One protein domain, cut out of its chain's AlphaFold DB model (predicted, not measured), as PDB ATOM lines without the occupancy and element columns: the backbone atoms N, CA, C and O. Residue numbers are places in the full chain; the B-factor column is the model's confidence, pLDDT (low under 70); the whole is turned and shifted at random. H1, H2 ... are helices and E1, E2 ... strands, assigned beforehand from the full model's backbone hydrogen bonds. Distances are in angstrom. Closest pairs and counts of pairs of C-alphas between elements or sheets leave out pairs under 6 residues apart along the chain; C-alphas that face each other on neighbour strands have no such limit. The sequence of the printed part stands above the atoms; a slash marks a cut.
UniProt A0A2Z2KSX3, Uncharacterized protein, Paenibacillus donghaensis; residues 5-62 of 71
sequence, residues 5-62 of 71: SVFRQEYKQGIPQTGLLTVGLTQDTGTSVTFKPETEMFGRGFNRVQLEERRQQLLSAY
ATOM      1  N   SER A   5      72.982 114.707 101.161       95.75
ATOM      2  CA  SER A   5      74.289 115.211 100.729       95.75
ATOM      3  C   SER A   5      74.582 116.615 101.262       95.75
ATOM      4  O   SER A   5      73.692 117.457 101.344       95.75
ATOM      5  N   VAL A   6      75.851 116.882 101.579       96.25
ATOM      6  CA  VAL A   6      76.362 118.234 101.848       96.25
ATOM      7  C   VAL A   6      76.842 118.841 100.537       96.25
ATOM      8  O   VAL A   6      77.655 118.232  99.839       96.25
ATOM      9  N   PHE A   7      76.380 120.052 100.234       96.81
ATOM     10  CA  PHE A   7      76.775 120.798  99.043       96.81
ATOM     11  C   PHE A   7      77.644 122.005  99.414       96.81
ATOM     12  O   PHE A   7      77.370 122.687 100.401       96.81
ATOM     13  N   ARG A   8      78.688 122.281  98.625       97.00
ATOM     14  CA  ARG A   8      79.600 123.417  98.818       97.00
ATOM     15  C   ARG A   8      79.853 124.140  97.505       97.00
ATOM     16  O   ARG A   8      80.069 123.511  96.472       97.00
ATOM     17  N   GLN A   9      79.884 125.464  97.579       98.00
ATOM     18  CA  GLN A   9      80.294 126.325  96.480       98.00
ATOM     19  C   GLN A   9      81.107 127.498  97.017       98.00
ATOM     20  O   GLN A   9      80.797 128.038  98.079       98.00
ATOM     21  N   GLU A  10      82.148 127.879  96.283       97.31
ATOM     22  CA  GLU A  10      83.035 128.979  96.649       97.31
ATOM     23  C   GLU A  10      82.902 130.140  95.673       97.31
ATOM     24  O   GLU A  10      82.702 129.946  94.473       97.31
ATOM     25  N   TYR A  11      83.038 131.354  96.202       96.56
ATOM     26  CA  TYR A  11      82.904 132.595  95.454       96.56
ATOM     27  C   TYR A  11      84.061 133.534  95.789       96.56
ATOM     28  O   TYR A  11      84.479 133.631  96.943       96.56
ATOM     29  N   LYS A  12      84.543 134.270  94.786       95.38
ATOM     30  CA  LYS A  12      85.499 135.373  94.946       95.38
ATOM     31  C   LYS A  12      84.992 136.561  94.146       95.38
ATOM     32  O   LYS A  12      84.717 136.404  92.961       95.38
ATOM     33  N   GLN A  13      84.821 137.717  94.793       92.38
ATOM     34  CA  GLN A  13      84.232 138.910  94.159       92.38
ATOM     35  C   GLN A  13      82.882 138.616  93.471       92.38
ATOM     36  O   GLN A  13      82.592 139.103  92.385       92.38
ATOM     37  N   GLY A  14      82.068 137.743  94.078       92.19
ATOM     38  CA  GLY A  14      80.782 137.306  93.521       92.19
ATOM     39  C   GLY A  14      80.873 136.301  92.365       92.19
ATOM     40  O   GLY A  14      79.846 135.794  91.926       92.19
ATOM     41  N   ILE A  15      82.075 135.956  91.898       95.94
ATOM     42  CA  ILE A  15      82.287 135.008  90.802       95.94
ATOM     43  C   ILE A  15      82.431 133.591  91.381       95.94
ATOM     44  O   ILE A  15      83.302 133.385  92.237       95.94
ATOM     45  N   PRO A  16      81.636 132.602  90.927       96.75
ATOM     46  CA  PRO A  16      81.819 131.204  91.306       96.75
ATOM     47  C   PRO A  16      83.233 130.720  90.972       96.75
ATOM     48  O   PRO A  16      83.690 130.859  89.841       96.75
ATOM     49  N   GLN A  17      83.928 130.150  91.952       96.62
ATOM     50  CA  GLN A  17      85.256 129.550  91.768       96.62
ATOM     51  C   GLN A  17      85.160 128.059  91.431       96.62
ATOM     52  O   GLN A  17      86.067 127.478  90.839       96.62
ATOM     53  N   THR A  18      84.035 127.445  91.792       90.44
ATOM     54  CA  THR A  18      83.706 126.047  91.527       90.44
ATOM     55  C   THR A  18      82.250 125.944  91.070       90.44
ATOM     56  O   THR A  18      81.429 126.832  91.329       90.44
ATOM     57  N   GLY A  19      81.895 124.815  90.451       93.19
ATOM     58  CA  GLY A  19      80.500 124.373  90.423       93.19
ATOM     59  C   GLY A  19      79.981 124.055  91.834       93.19
ATOM     60  O   GLY A  19      80.712 124.168  92.822       93.19
ATOM     61  N   LEU A  20      78.722 123.627  91.931       93.69
ATOM     62  CA  LEU A  20      78.181 123.091  93.178       93.69
ATOM     63  C   LEU A  20      78.742 121.683  93.408       93.69
ATOM     64  O   LEU A  20      78.479 120.771  92.625       93.69
ATOM     65  N   LEU A  21      79.530 121.511  94.466       94.62
ATOM     66  CA  LEU A  21      80.206 120.254  94.781       94.62
ATOM     67  C   LEU A  21      79.451 119.493  95.867       94.62
ATOM     68  O   LEU A  21      79.107 120.073  96.895       94.62
ATOM     69  N   THR A  22      79.275 118.185  95.689       95.62
ATOM     70  CA  THR A  22      78.881 117.287  96.781       95.62
ATOM     71  C   THR A  22      80.120 116.929  97.598       95.62
ATOM     72  O   THR A  22      81.040 116.306  97.076       95.62
ATOM     73  N   VAL A  23      80.157 117.327  98.871       95.62
ATOM     74  CA  VAL A  23      81.350 117.215  99.736       95.62
ATOM     75  C   VAL A  23      81.190 116.244 100.906       95.62
ATOM     76  O   VAL A  23      82.132 116.052 101.670       95.62
ATOM     77  N   GLY A  24      80.023 115.616 101.065       94.19
ATOM     78  CA  GLY A  24      79.811 114.636 102.127       94.19
ATOM     79  C   GLY A  24      78.356 114.239 102.322       94.19
ATOM     80  O   GLY A  24      77.493 114.546 101.497       94.19
ATOM     81  N   LEU A  25      78.105 113.561 103.439       96.19
ATOM     82  CA  LEU A  25      76.788 113.123 103.888       96.19
ATOM     83  C   LEU A  25      76.454 113.771 105.239       96.19
ATOM     84  O   LEU A  25      77.343 113.988 106.058       96.19
ATOM     85  N   THR A  26      75.177 114.059 105.472       95.25
ATOM     86  CA  THR A  26      74.651 114.644 106.710       95.25
ATOM     87  C   THR A  26      73.271 114.073 107.041       95.25
ATOM     88  O   THR A  26      72.545 113.604 106.158       95.25
ATOM     89  N   GLN A  27      72.916 114.086 108.325       96.06
ATOM     90  CA  GLN A  27      71.552 113.820 108.801       96.06
ATOM     91  C   GLN A  27      70.772 115.120 109.050       96.06
ATOM     92  O   GLN A  27      69.555 115.081 109.217       96.06
ATOM     93  N   ASP A  28      71.467 116.257 109.027       93.44
ATOM     94  CA  ASP A  28      70.907 117.575 109.286       93.44
ATOM     95  C   ASP A  28      70.500 118.280 107.990       93.44
ATOM     96  O   ASP A  28      70.999 117.989 106.900       93.44
ATOM     97  N   THR A  29      69.623 119.275 108.128       95.25
ATOM     98  CA  THR A  29      69.285 120.215 107.055       95.25
ATOM     99  C   THR A  29      69.681 121.624 107.470       95.25
ATOM    100  O   THR A  29      69.663 121.964 108.651       95.25
ATOM    101  N   GLY A  30      70.054 122.455 106.503       95.44
ATOM    102  CA  GLY A  30      70.417 123.836 106.778       95.44
ATOM    103  C   GLY A  30      71.275 124.444 105.685       95.44
ATOM    104  O   GLY A  30      71.541 123.842 104.645       95.44
ATOM    105  N   THR A  31      71.711 125.670 105.926       97.00
ATOM    106  CA  THR A  31      72.625 126.395 105.048       97.00
ATOM    107  C   THR A  31      73.619 127.142 105.917       97.00
ATOM    108  O   THR A  31      73.227 127.824 106.861       97.00
ATOM    109  N   SER A  32      74.902 127.004 105.599       97.19
ATOM    110  CA  SER A  32      75.974 127.762 106.234       97.19
ATOM    111  C   SER A  32      76.630 128.655 105.193       97.19
ATOM    112  O   SER A  32      76.928 128.204 104.086       97.19
ATOM    113  N   VAL A  33      76.833 129.921 105.547       97.50
ATOM    114  CA  VAL A  33      77.503 130.912 104.706       97.50
ATOM    115  C   VAL A  33      78.629 131.534 105.514       97.50
ATOM    116  O   VAL A  33      78.395 132.121 106.568       97.50
ATOM    117  N   THR A  34      79.843 131.444 104.980       96.44
ATOM    118  CA  THR A  34      81.035 132.076 105.547       96.44
ATOM    119  C   THR A  34      81.600 133.043 104.523       96.44
ATOM    120  O   THR A  34      81.803 132.671 103.369       96.44
ATOM    121  N   PHE A  35      81.877 134.278 104.936       95.44
ATOM    122  CA  PHE A  35      82.482 135.280 104.066       95.44
ATOM    123  C   PHE A  35      83.525 136.109 104.812       95.44
ATOM    124  O   PHE A  35      83.425 136.331 106.020       95.44
ATOM    125  N   LYS A  36      84.522 136.588 104.065       93.25
ATOM    126  CA  LYS A  36      85.489 137.586 104.520       93.25
ATOM    127  C   LYS A  36      85.195 138.894 103.777       93.25
ATOM    128  O   LYS A  36      85.325 138.897 102.553       93.25
ATOM    129  N   PRO A  37      84.798 139.976 104.470       92.50
ATOM    130  CA  PRO A  37      84.595 141.273 103.832       92.50
ATOM    131  C   PRO A  37      85.874 141.774 103.154       92.50
ATOM    132  O   PRO A  37      86.976 141.587 103.679       92.50
ATOM    133  N   GLU A  38      85.727 142.436 102.009       90.38
ATOM    134  CA  GLU A  38      86.846 143.096 101.335       90.38
ATOM    135  C   GLU A  38      87.256 144.342 102.120       90.38
ATOM    136  O   GLU A  38      86.485 145.290 102.249       90.38
ATOM    137  N   THR A  39      88.476 144.351 102.654       86.81
ATOM    138  CA  THR A  39      88.987 145.447 103.494       86.81
ATOM    139  C   THR A  39      89.084 146.777 102.753       86.81
ATOM    140  O   THR A  39      88.995 147.829 103.375       86.81
ATOM    141  N   GLU A  40      89.247 146.735 101.429       86.69
ATOM    142  CA  GLU A  40      89.262 147.928 100.574       86.69
ATOM    143  C   GLU A  40      87.880 148.591 100.491       86.69
ATOM    144  O   GLU A  40      87.788 149.813 100.426       86.69
ATOM    145  N   MET A  41      86.802 147.799 100.553       87.75
ATOM    146  CA  MET A  41      85.428 148.312 100.596       87.75
ATOM    147  C   MET A  41      84.964 148.628 102.022       87.75
ATOM    148  O   MET A  41      84.216 149.581 102.240       87.75
ATOM    149  N   PHE A  42      85.394 147.835 103.006       88.25
ATOM    150  CA  PHE A  42      84.927 147.917 104.386       88.25
ATOM    151  C   PHE A  42      86.086 148.250 105.332       88.25
ATOM    152  O   PHE A  42      86.902 147.401 105.674       88.25
ATOM    153  N   GLY A  43      86.119 149.493 105.820       85.75
ATOM    154  CA  GLY A  43      87.191 149.985 106.698       85.75
ATOM    155  C   GLY A  43      87.141 149.499 108.154       85.75
ATOM    156  O   GLY A  43      87.940 149.953 108.970       85.75
ATOM    157  N   ARG A  44      86.186 148.637 108.528       87.31
ATOM    158  CA  ARG A  44      86.024 148.102 109.891       87.31
ATOM    159  C   ARG A  44      85.514 146.662 109.855       87.31
ATOM    160  O   ARG A  44      84.778 146.285 108.947       87.31
ATOM    161  N   GLY A  45      85.895 145.880 110.865       89.69
ATOM    162  CA  GLY A  45      85.346 144.543 111.100       89.69
ATOM    163  C   GLY A  45      83.930 144.579 111.685       89.69
ATOM    164  O   GLY A  45      83.329 145.642 111.860       89.69
ATOM    165  N   PHE A  46      83.401 143.404 112.019       93.12
ATOM    166  CA  PHE A  46      82.080 143.284 112.631       93.12
ATOM    167  C   PHE A  46      82.019 143.968 114.004       93.12
ATOM    168  O   PHE A  46      82.896 143.782 114.846       93.12
ATOM    169  N   ASN A  47      80.946 144.725 114.249       94.56
ATOM    170  CA  ASN A  47      80.663 145.316 115.553       94.56
ATOM    171  C   ASN A  47      79.706 144.410 116.343       94.56
ATOM    172  O   ASN A  47      78.526 144.293 116.011       94.56
ATOM    173  N   ARG A  48      80.211 143.800 117.420       95.00
ATOM    174  CA  ARG A  48      79.445 142.885 118.279       95.00
ATOM    175  C   ARG A  48      78.183 143.527 118.860       95.00
ATOM    176  O   ARG A  48      77.160 142.855 118.917       95.00
ATOM    177  N   VAL A  49      78.246 144.801 119.254       96.94
ATOM    178  CA  VAL A  49      77.115 145.531 119.854       96.94
ATOM    179  C   VAL A  49      75.987 145.692 118.837       96.94
ATOM    180  O   VAL A  49      74.847 145.361 119.133       96.94
ATOM    181  N   GLN A  50      76.313 146.074 117.601       96.88
ATOM    182  CA  GLN A  50      75.313 146.207 116.533       96.88
ATOM    183  C   GLN A  50      74.668 144.860 116.165       96.88
ATOM    184  O   GLN A  50      73.471 144.793 115.886       96.88
ATOM    185  N   LEU A  51      75.437 143.763 116.193       97.25
ATOM    186  CA  LEU A  51      74.892 142.416 115.986       97.25
ATOM    187  C   LEU A  51      73.925 142.015 117.110       97.25
ATOM    188  O   LEU A  51      72.883 141.420 116.842       97.25
ATOM    189  N   GLU A  52      74.251 142.355 118.358       98.06
ATOM    190  CA  GLU A  52      73.387 142.120 119.519       98.06
ATOM    191  C   GLU A  52      72.082 142.917 119.450       98.06
ATOM    192  O   GLU A  52      71.003 142.353 119.639       98.06
ATOM    193  N   GLU A  53      72.157 144.202 119.109       98.31
ATOM    194  CA  GLU A  53      70.980 145.053 118.906       98.31
ATOM    195  C   GLU A  53      70.061 144.466 117.831       98.31
ATOM    196  O   GLU A  53      68.849 144.333 118.036       98.31
ATOM    197  N   ARG A  54      70.636 144.026 116.703       98.25
ATOM    198  CA  ARG A  54      69.863 143.387 115.634       98.25
ATOM    199  C   ARG A  54      69.259 142.054 116.073       98.25
ATOM    200  O   ARG A  54      68.117 141.768 115.713       98.25
ATOM    201  N   ARG A  55      69.977 141.255 116.869       97.94
ATOM    202  CA  ARG A  55      69.443 140.012 117.448       97.94
ATOM    203  C   ARG A  55      68.198 140.289 118.287       97.94
ATOM    204  O   ARG A  55      67.198 139.608 118.101       97.94
ATOM    205  N   GLN A  56      68.237 141.284 119.173       98.00
ATOM    206  CA  GLN A  56      67.103 141.607 120.048       98.00
ATOM    207  C   GLN A  56      65.859 142.023 119.258       98.00
ATOM    208  O   GLN A  56      64.754 141.574 119.560       98.00
ATOM    209  N   GLN A  57      66.035 142.810 118.191       98.31
ATOM    210  CA  GLN A  57      64.937 143.157 117.283       98.31
ATOM    211  C   GLN A  57      64.295 141.911 116.655       98.31
ATOM    212  O   GLN A  57      63.072 141.825 116.570       98.31
ATOM    213  N   LEU A  58      65.110 140.938 116.229       98.38
ATOM    214  CA  LEU A  58      64.620 139.700 115.622       98.38
ATOM    215  C   LEU A  58      63.923 138.787 116.635       98.38
ATOM    216  O   LEU A  58      62.873 138.246 116.312       98.38
ATOM    217  N   LEU A  59      64.457 138.644 117.849       98.19
ATOM    218  CA  LEU A  59      63.830 137.830 118.898       98.19
ATOM    219  C   LEU A  59      62.494 138.420 119.362       98.19
ATOM    220  O   LEU A  59      61.554 137.677 119.621       98.19
ATOM    221  N   SER A  60      62.387 139.751 119.414       97.94
ATOM    222  CA  SER A  60      61.123 140.436 119.706       97.94
ATOM    223  C   SER A  60      60.071 140.181 118.619       97.94
ATOM    224  O   SER A  60      58.919 139.881 118.923       97.94
ATOM    225  N   ALA A  61      60.471 140.237 117.343       98.38
ATOM    226  CA  ALA A  61      59.579 139.974 116.214       98.38
ATOM    227  C   ALA A  61      59.223 138.483 116.050       98.38
ATOM    228  O   ALA A  61      58.135 138.162 115.570       98.38
ATOM    229  N   TYR A  62      60.123 137.577 116.448       98.06
ATOM    230  CA  TYR A  62      59.988 136.129 116.279       98.06
ATOM    231  C   TYR A  62      60.365 135.387 117.575       98.06
ATOM    232  O   TYR A  62      61.470 134.851 117.679       98.06
TER     233      TYR A  62
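Overview. This is residues 5 to 62 of the 71 residues of an uncharacterized protein of Paenibacillus donghaensis (UniProt A0A2Z2KSX3). A thin two-strand hairpin, E1 and E2, lies at one side of a flat, open model, and a lone helix, H1, stands free at the other side, joined to it by a long unnamed stretch. That stretch, residues 27 to 47, folds back from the end of E2 and turns again through residues 39 to 44, which also stand free, before it reaches H1. The printed part has 58 residues, with E1, E2 and H1 in that order; the sheet's order is E1 - E2, antiparallel. The class is mixed, helices and strands, though under half of the residues are in named elements. The whole is extended, with a radius of gyration of the C-alphas of 16.1 A and spans of 36 by 35 by 14 A.

Arrangement. E1, residues 5 to 8, and E2, residues 21 to 26, form a hairpin, with 139 degrees between their directions. C-alphas 5 and 25 face each other at 4.5 A. N 6 and O 24 are within hydrogen-bond range at 2.9 A, as are N 21 and O 8 at 2.9 A. Between the strands, residues 11 to 12 pair with residues 15 to 16, antiparallel. H1, residues 48 to 61, is apart from E1, with no C-alpha of the one within 8 A of the other. Every O i to N i+4 pair in H1 is within hydrogen-bond range.

Along the chain. E1 begins at C-alpha 5, (74.289, 115.211, 100.729), and is 10.0 A long. E2 is 14.3 A long and ends at C-alpha 26, (74.651, 114.644, 106.710). H1 is 20.2 A long and ends at C-alpha 61, (59.579, 139.974, 116.214).

Size, cuts and confidence. The two C-alphas farthest apart, those of Gln 27 and Gly 43, are 39.5 A apart. Both links are long, with 12 residues from E1 to E2 and 21 from E2 to H1. The printed part has no cut. Its mean pLDDT is 94.9, and no printed residue is under 70.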